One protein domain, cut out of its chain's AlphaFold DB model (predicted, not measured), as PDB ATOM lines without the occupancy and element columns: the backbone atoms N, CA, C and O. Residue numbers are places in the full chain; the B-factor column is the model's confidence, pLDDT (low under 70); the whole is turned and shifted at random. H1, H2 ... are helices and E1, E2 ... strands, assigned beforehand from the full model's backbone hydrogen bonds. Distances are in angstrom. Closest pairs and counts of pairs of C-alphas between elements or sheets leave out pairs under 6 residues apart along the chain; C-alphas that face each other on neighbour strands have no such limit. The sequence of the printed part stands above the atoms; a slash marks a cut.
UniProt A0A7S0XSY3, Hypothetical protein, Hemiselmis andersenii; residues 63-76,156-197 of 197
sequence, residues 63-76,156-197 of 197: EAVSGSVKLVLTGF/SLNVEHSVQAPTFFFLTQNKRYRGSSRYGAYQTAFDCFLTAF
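AT A GLANCE: This is residues 63 to 76 and 156 to 197 of the 197 residues of the protein "Hypothetical protein" of Hemiselmis andersenii (UniProt A0A7S0XSY3). Two long strands, E1 and E2, run side by side as a narrow antiparallel ribbon that makes the longest axis. At one end of the ribbon the chain turns through the small helix H1 and folds back as the short strand E3 beside E2, with the small helix H2 over E3. The printed part has 56 residues, with three named strands and two named helices in the order E1, E2, H1, E3, H2; the sheet's order is E1, E2, E3, all antiparallel. The class is mixed, helices and strands; the whole is loose, with a radius of gyration of the C-alphas of 12.9 A, and spans 45 by 21 by 20 A.

HOW THE PARTS SIT: E1, residues 66 to 74, is an edge strand, antiparallel to E2, residues 156 to 164, at 166 degrees; N 66 and O 164 are 2.9 A apart, within hydrogen-bond range. H1, residues 166 to 172, only just is on the sheet, with 5 pairs of C-alphas within 10 A, and only grazes it with residues 166 to 169. E3, residues 178 to 180, the other edge strand, is antiparallel to E2 at 172 degrees, with N 179 and O 163 at 2.8 A. H2, residues 189 to 193, is on the sheet, over E3, at a height of 9.1 A over the sheet on a local plane fitted to just 6 C-alphas; the closest C-alphas of E3 and H2, Gly 179 and Ala 189, are 6.2 A apart. H1 and H2 are apart. In H1 every O i to N i+4 pair is within hydrogen-bond range; in H2 0 of 1 is, and 1 of 2 O i to N i+3 pairs.

IN THESE COORDINATES: E1 begins at C-alpha 66 (183.462, 149.205, 140.055) and measures 26.1 A, E2 26.0 A, H1 10.2 A, E3 6.8 A and H2 6.9 A, ending at C-alpha 193 (176.179, 141.133, 147.575).

THE WHOLE: The C-alphas of Phe 76 and Leu 171, the two farthest apart, are 44.8 A apart. Residues 77 to 155 are not printed; C-alphas 76 and 156 are 9.2 A apart across the cut. Of the links printed whole, none is long. Confidence is under 70 at residue 76 and residues 183 to 197.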
ATOM      1  N   GLU A  63     181.413 151.274 149.940       92.00
ATOM      2  CA  GLU A  63     182.075 151.778 148.746       92.00
ATOM      3  C   GLU A  63     181.298 151.375 147.493       92.00
ATOM      4  O   GLU A  63     180.827 150.242 147.367       92.00
ATOM      5  N   ALA A  64     181.184 152.310 146.546       91.94
ATOM      6  CA  ALA A  64     180.626 152.029 145.235       91.94
ATOM      7  C   ALA A  64     181.520 151.033 144.490       91.94
ATOM      8  O   ALA A  64     182.709 151.270 144.261       91.94
ATOM      9  N   VAL A  65     180.933 149.913 144.085       92.25
ATOM     10  CA  VAL A  65     181.693 148.858 143.434       92.25
ATOM     11  C   VAL A  65     181.869 149.168 141.949       92.25
ATOM     12  O   VAL A  65     180.928 149.545 141.254       92.25
ATOM     13  N   SER A  66     183.092 149.003 141.456       93.50
ATOM     14  CA  SER A  66     183.462 149.205 140.055       93.50
ATOM     15  C   SER A  66     183.619 147.857 139.356       93.50
ATOM     16  O   SER A  66     184.147 146.912 139.941       93.50
ATOM     17  N   GLY A  67     183.161 147.727 138.113       91.81
ATOM     18  CA  GLY A  67     183.217 146.438 137.435       91.81
ATOM     19  C   GLY A  67     183.027 146.493 135.929       91.81
ATOM     20  O   GLY A  67     182.702 147.529 135.345       91.81
ATOM     21  N   SER A  68     183.238 145.343 135.299       91.94
ATOM     22  CA  SER A  68     182.955 145.109 133.889       91.94
ATOM     23  C   SER A  68     182.062 143.886 133.732       91.94
ATOM     24  O   SER A  68     182.213 142.892 134.443       91.94
ATOM     25  N   VAL A  69     181.129 143.979 132.790       92.50
ATOM     26  CA  VAL A  69     180.270 142.875 132.363       92.50
ATOM     27  C   VAL A  69     180.561 142.624 130.892       92.50
ATOM     28  O   VAL A  69     180.682 143.569 130.111       92.50
ATOM     29  N   LYS A  70     180.707 141.354 130.544       91.56
ATOM     30  CA  LYS A  70     180.903 140.847 129.198       91.56
ATOM     31  C   LYS A  70     179.845 139.781 128.954       91.56
ATOM     32  O   LYS A  70     179.754 138.802 129.692       91.56
ATOM     33  N   LEU A  71     179.044 139.992 127.923       92.75
ATOM     34  CA  LEU A  71     178.022 139.052 127.493       92.75
ATOM     35  C   LEU A  71     178.575 138.228 126.333       92.75
ATOM     36  O   LEU A  71     178.989 138.791 125.325       92.75
ATOM     37  N   VAL A  72     178.593 136.906 126.488       90.81
ATOM     38  CA  VAL A  72     179.011 135.974 125.438       90.81
ATOM     39  C   VAL A  72     177.826 135.084 125.124       90.81
ATOM     40  O   VAL A  72     177.441 134.240 125.929       90.81
ATOM     41  N   LEU A  73     177.224 135.292 123.961       91.69
ATOM     42  CA  LEU A  73     176.261 134.341 123.433       91.69
ATOM     43  C   LEU A  73     177.049 133.109 122.983       91.69
ATOM     44  O   LEU A  73     178.098 133.256 122.387       91.69
ATOM     45  N   THR A  74     176.600 131.908 123.303       90.56
ATOM     46  CA  THR A  74     177.179 130.668 122.788       90.56
ATOM     47  C   THR A  74     176.026 129.783 122.379       90.56
ATOM     48  O   THR A  74     175.194 129.424 123.211       90.56
ATOM     49  N   GLY A  75     175.952 129.438 121.105       82.31
ATOM     50  CA  GLY A  75     174.910 128.570 120.584       82.31
ATOM     51  C   GLY A  75     175.462 127.778 119.421       82.31
ATOM     52  O   GLY A  75     176.208 128.300 118.597       82.31
ATOM     53  N   PHE A  76     175.120 126.498 119.380       69.94
ATOM     54  CA  PHE A  76     175.445 125.643 118.256       69.94
ATOM     55  C   PHE A  76     174.152 124.964 117.824       69.94
ATOM     56  O   PHE A  76     173.500 124.307 118.634       69.94
ATOM     57  N   SER A 156     172.793 129.764 124.636       92.62
ATOM     58  CA  SER A 156     173.142 130.085 126.017       92.62
ATOM     59  C   SER A 156     173.784 131.463 126.069       92.62
ATOM     60  O   SER A 156     174.744 131.727 125.348       92.62
ATOM     61  N   LEU A 157     173.287 132.340 126.939       91.81
ATOM     62  CA  LEU A 157     173.914 133.630 127.203       91.81
ATOM     63  C   LEU A 157     174.794 133.527 128.450       91.81
ATOM     64  O   LEU A 157     174.300 133.478 129.576       91.81
ATOM     65  N   ASN A 158     176.107 133.532 128.252       91.44
ATOM     66  CA  ASN A 158     177.076 133.530 129.336       91.44
ATOM     67  C   ASN A 158     177.347 134.969 129.783       91.44
ATOM     68  O   ASN A 158     177.873 135.790 129.029       91.44
ATOM     69  N   VAL A 159     176.996 135.270 131.033       91.94
ATOM     70  CA  VAL A 159     177.235 136.578 131.653       91.94
ATOM     71  C   VAL A 159     178.536 136.520 132.444       91.94
ATOM     72  O   VAL A 159     178.576 136.078 133.596       91.94
ATOM     73  N   GLU A 160     179.621 136.977 131.829       92.12
ATOM     74  CA  GLU A 160     180.890 137.159 132.518       92.12
ATOM     75  C   GLU A 160     180.904 138.511 133.228       92.12
ATOM     76  O   GLU A 160     180.663 139.547 132.616       92.12
ATOM     77  N   HIS A 161     181.207 138.534 134.521       91.69
ATOM     78  CA  HIS A 161     181.322 139.785 135.263       91.69
ATOM     79  C   HIS A 161     182.551 139.783 136.161       91.69
ATOM     80  O   HIS A 161     182.962 138.753 136.700       91.69
ATOM     81  N   SER A 162     183.138 140.963 136.324       92.31
ATOM     82  CA  SER A 162     184.206 141.224 137.278       92.31
ATOM     83  C   SER A 162     183.894 142.492 138.051       92.31
ATOM     84  O   SER A 162     183.398 143.467 137.490       92.31
ATOM     85  N   VAL A 163     184.121 142.442 139.356       93.62
ATOM     86  CA  VAL A 163     183.616 143.417 140.317       93.62
ATOM     87  C   VAL A 163     184.712 143.672 141.350       93.62
ATOM     88  O   VAL A 163     185.355 142.730 141.813       93.62
ATOM     89  N   GLN A 164     184.965 144.932 141.689       94.19
ATOM     90  CA  GLN A 164     186.027 145.340 142.602       94.19
ATOM     91  C   GLN A 164     185.655 146.609 143.375       94.19
ATOM     92  O   GLN A 164     185.195 147.583 142.776       94.19
ATOM     93  N   ALA A 165     185.918 146.616 144.684       95.25
ATOM     94  CA  ALA A 165     185.843 147.815 145.520       95.25
ATOM     95  C   ALA A 165     187.207 148.540 145.489       95.25
ATOM     96  O   ALA A 165     188.184 148.011 146.038       95.25
ATOM     97  N   PRO A 166     187.343 149.662 144.755       93.44
ATOM     98  CA  PRO A 166     188.653 150.188 144.380       93.44
ATOM     99  C   PRO A 166     189.473 150.701 145.569       93.44
ATOM    100  O   PRO A 166     190.662 150.392 145.648       93.44
ATOM    101  N   THR A 167     188.865 151.413 146.513       94.31
ATOM    102  CA  THR A 167     189.538 151.985 147.687       94.31
ATOM    103  C   THR A 167     189.940 150.878 148.652       94.31
ATOM    104  O   THR A 167     191.114 150.791 149.022       94.31
ATOM    105  N   PHE A 168     189.029 149.962 149.000       93.00
ATOM    106  CA  PHE A 168     189.371 148.845 149.893       93.00
ATOM    107  C   PHE A 168     190.439 147.922 149.301       93.00
ATOM    108  O   PHE A 168     191.356 147.494 150.012       93.00
ATOM    109  N   PHE A 169     190.368 147.635 147.997       92.12
ATOM    110  CA  PHE A 169     191.387 146.834 147.328       92.12
ATOM    111  C   PHE A 169     192.736 147.553 147.276       92.12
ATOM    112  O   PHE A 169     193.758 146.925 147.532       92.12
ATOM    113  N   PHE A 170     192.763 148.852 146.968       93.31
ATOM    114  CA  PHE A 170     194.013 149.607 146.884       93.31
ATOM    115  C   PHE A 170     194.732 149.680 148.237       93.31
ATOM    116  O   PHE A 170     195.943 149.476 148.297       93.31
ATOM    117  N   LEU A 171     193.983 149.905 149.322       94.00
ATOM    118  CA  LEU A 171     194.539 150.025 150.671       94.00
ATOM    119  C   LEU A 171     195.035 148.691 151.237       94.00
ATOM    120  O   LEU A 171     196.070 148.649 151.896       94.00
ATOM    121  N   THR A 172     194.300 147.602 151.007       93.06
ATOM    122  CA  THR A 172     194.590 146.308 151.652       93.06
ATOM    123  C   THR A 172     195.297 145.303 150.744       93.06
ATOM    124  O   THR A 172     195.833 144.315 151.238       93.06
ATOM    125  N   GLN A 173     195.244 145.501 149.422       91.38
ATOM    126  CA  GLN A 173     195.618 144.525 148.388       91.38
ATOM    127  C   GLN A 173     194.979 143.135 148.565       91.38
ATOM    128  O   GLN A 173     195.464 142.132 148.035       91.38
ATOM    129  N   ASN A 174     193.865 143.051 149.297       88.56
ATOM    130  CA  ASN A 174     193.217 141.783 149.592       88.56
ATOM    131  C   ASN A 174     192.300 141.357 148.435       88.56
ATOM    132  O   ASN A 174     191.385 142.079 148.038       88.56
ATOM    133  N   LYS A 175     192.503 140.131 147.934       86.81
ATOM    134  CA  LYS A 175     191.690 139.531 146.863       86.81
ATOM    135  C   LYS A 175     190.208 139.398 147.223       86.81
ATOM    136  O   LYS A 175     189.399 139.287 146.312       86.81
ATOM    137  N   ARG A 176     189.837 139.455 148.508       87.12
ATOM    138  CA  ARG A 176     188.432 139.445 148.950       87.12
ATOM    139  C   ARG A 176     187.613 140.606 148.373       87.12
ATOM    140  O   ARG A 176     186.423 140.445 148.151       87.12
ATOM    141  N   TYR A 177     188.248 141.739 148.076       88.25
ATOM    142  CA  TYR A 177     187.589 142.903 147.473       88.25
ATOM    143  C   TYR A 177     187.500 142.831 145.942       88.25
ATOM    144  O   TYR A 177     187.221 143.840 145.296       88.25
ATOM    145  N   ARG A 178     187.762 141.656 145.352       89.44
ATOM    146  CA  ARG A 178     187.674 141.397 143.915       89.44
ATOM    147  C   ARG A 178     186.900 140.101 143.654       89.44
ATOM    148  O   ARG A 178     187.364 139.015 143.988       89.44
ATOM    149  N   GLY A 179     185.757 140.218 142.989       86.38
ATOM    150  CA  GLY A 179     184.950 139.104 142.494       86.38
ATOM    151  C   GLY A 179     185.089 138.933 140.980       86.38
ATOM    152  O   GLY A 179     185.243 139.906 140.241       86.38
ATOM    153  N   SER A 180     185.047 137.691 140.496       87.69
ATOM    154  CA  SER A 180     184.984 137.380 139.063       87.69
ATOM    155  C   SER A 180     184.222 136.082 138.837       87.69
ATOM    156  O   SER A 180     184.449 135.107 139.551       87.69
ATOM    157  N   SER A 181     183.364 136.055 137.820       83.56
ATOM    158  CA  SER A 181     182.553 134.884 137.475       83.56
ATOM    159  C   SER A 181     183.356 133.726 136.867       83.56
ATOM    160  O   SER A 181     182.886 132.594 136.873       83.56
ATOM    161  N   ARG A 182     184.569 133.982 136.351       72.00
ATOM    162  CA  ARG A 182     185.408 132.958 135.692       72.00
ATOM    163  C   ARG A 182     185.999 131.928 136.654       72.00
ATOM    164  O   ARG A 182     186.350 130.830 136.232       72.00
ATOM    165  N   TYR A 183     186.130 132.270 137.931       62.78
ATOM    166  CA  TYR A 183     186.592 131.339 138.955       62.78
ATOM    167  C   TYR A 183     185.357 130.696 139.578       62.78
ATOM    168  O   TYR A 183     184.774 131.232 140.517       62.78
ATOM    169  N   GLY A 184     184.916 129.600 138.960       50.38
ATOM    170  CA  GLY A 184     183.677 128.906 139.285       50.38
ATOM    171  C   GLY A 184     183.450 128.708 140.786       50.38
ATOM    172  O   GLY A 184     184.283 128.149 141.491       50.38
ATOM    173  N   ALA A 185     182.278 129.172 141.219       43.44
ATOM    174  CA  ALA A 185     181.370 128.482 142.125       43.44
ATOM    175  C   ALA A 185     181.997 127.753 143.318       43.44
ATOM    176  O   ALA A 185     181.828 126.556 143.410       43.44
ATOM    177  N   TYR A 186     182.647 128.459 144.241       42.72
ATOM    178  CA  TYR A 186     182.469 128.295 145.690       42.72
ATOM    179  C   TYR A 186     183.027 129.581 146.339       42.72
ATOM    180  O   TYR A 186     184.163 129.972 146.090       42.72
ATOM    181  N   GLN A 187     182.219 130.263 147.152       44.47
ATOM    182  CA  GLN A 187     182.615 131.259 148.166       44.47
ATOM    183  C   GLN A 187     182.681 132.785 147.910       44.47
ATOM    184  O   GLN A 187     182.728 133.476 148.920       44.47
ATOM    185  N   THR A 188     182.668 133.378 146.704       47.78
ATOM    186  CA  THR A 188     182.968 134.844 146.616       47.78
ATOM    187  C   THR A 188     181.899 135.766 146.025       47.78
ATOM    188  O   THR A 188     181.921 136.956 146.330       47.78
ATOM    189  N   ALA A 189     180.925 135.274 145.252       43.53
ATOM    190  CA  ALA A 189     179.903 136.154 144.659       43.53
ATOM    191  C   ALA A 189     178.795 136.568 145.651       43.53
ATOM    192  O   ALA A 189     178.335 137.707 145.620       43.53
ATOM    193  N   PHE A 190     178.402 135.679 146.571       42.62
ATOM    194  CA  PHE A 190     177.379 135.993 147.580       42.62
ATOM    195  C   PHE A 190     177.900 136.882 148.718       42.62
ATOM    196  O   PHE A 190     177.130 137.659 149.274       42.62
ATOM    197  N   ASP A 191     179.204 136.846 149.011       42.66
ATOM    198  CA  ASP A 191     179.805 137.646 150.087       42.66
ATOM    199  C   ASP A 191     179.868 139.145 149.747       42.66
ATOM    200  O   ASP A 191     179.703 139.980 150.636       42.66
ATOM    201  N   CYS A 192     180.040 139.512 148.470       45.38
ATOM    202  CA  CYS A 192     180.002 140.919 148.051       45.38
ATOM    203  C   CYS A 192     178.576 141.486 147.984       45.38
ATOM    204  O   CYS A 192     178.391 142.677 148.206       45.38
ATOM    205  N   PHE A 193     177.565 140.660 147.692       43.56
ATOM    206  CA  PHE A 193     176.179 141.133 147.575       43.56
ATOM    207  C   PHE A 193     175.476 141.227 148.939       43.56
ATOM    208  O   PHE A 193     174.686 142.139 149.160       43.56
ATOM    209  N   LEU A 194     175.810 140.343 149.889       41.03
ATOM    210  CA  LEU A 194     175.262 140.370 151.255       41.03
ATOM    211  C   LEU A 194     175.906 141.422 152.174       41.03
ATOM    212  O   LEU A 194     175.395 141.664 153.265       41.03
ATOM    213  N   THR A 195     176.998 142.061 151.750       44.66
ATOM    214  CA  THR A 195     177.619 143.184 152.478       44.66
ATOM    215  C   THR A 195     177.265 144.559 151.904       44.66
ATOM    216  O   THR A 195     177.605 145.564 152.519       44.66
ATOM    217  N   ALA A 196     176.546 144.617 150.776       40.31
ATOM    218  CA  ALA A 196     176.150 145.861 150.104       40.31
ATOM    219  C   ALA A 196     174.702 146.319 150.392       40.31
ATOM    220  O   ALA A 196     174.307 147.385 149.924       40.31
ATOM    221  N   PHE A 197     173.932 145.550 151.168       41.31
ATOM    222  CA  PHE A 197     172.615 145.925 151.702       41.31
ATOM    223  C   PHE A 197     172.627 145.804 153.220       41.31
ATOM    224  O   PHE A 197     173.276 144.862 153.726       41.31
TER     225      PHE A 197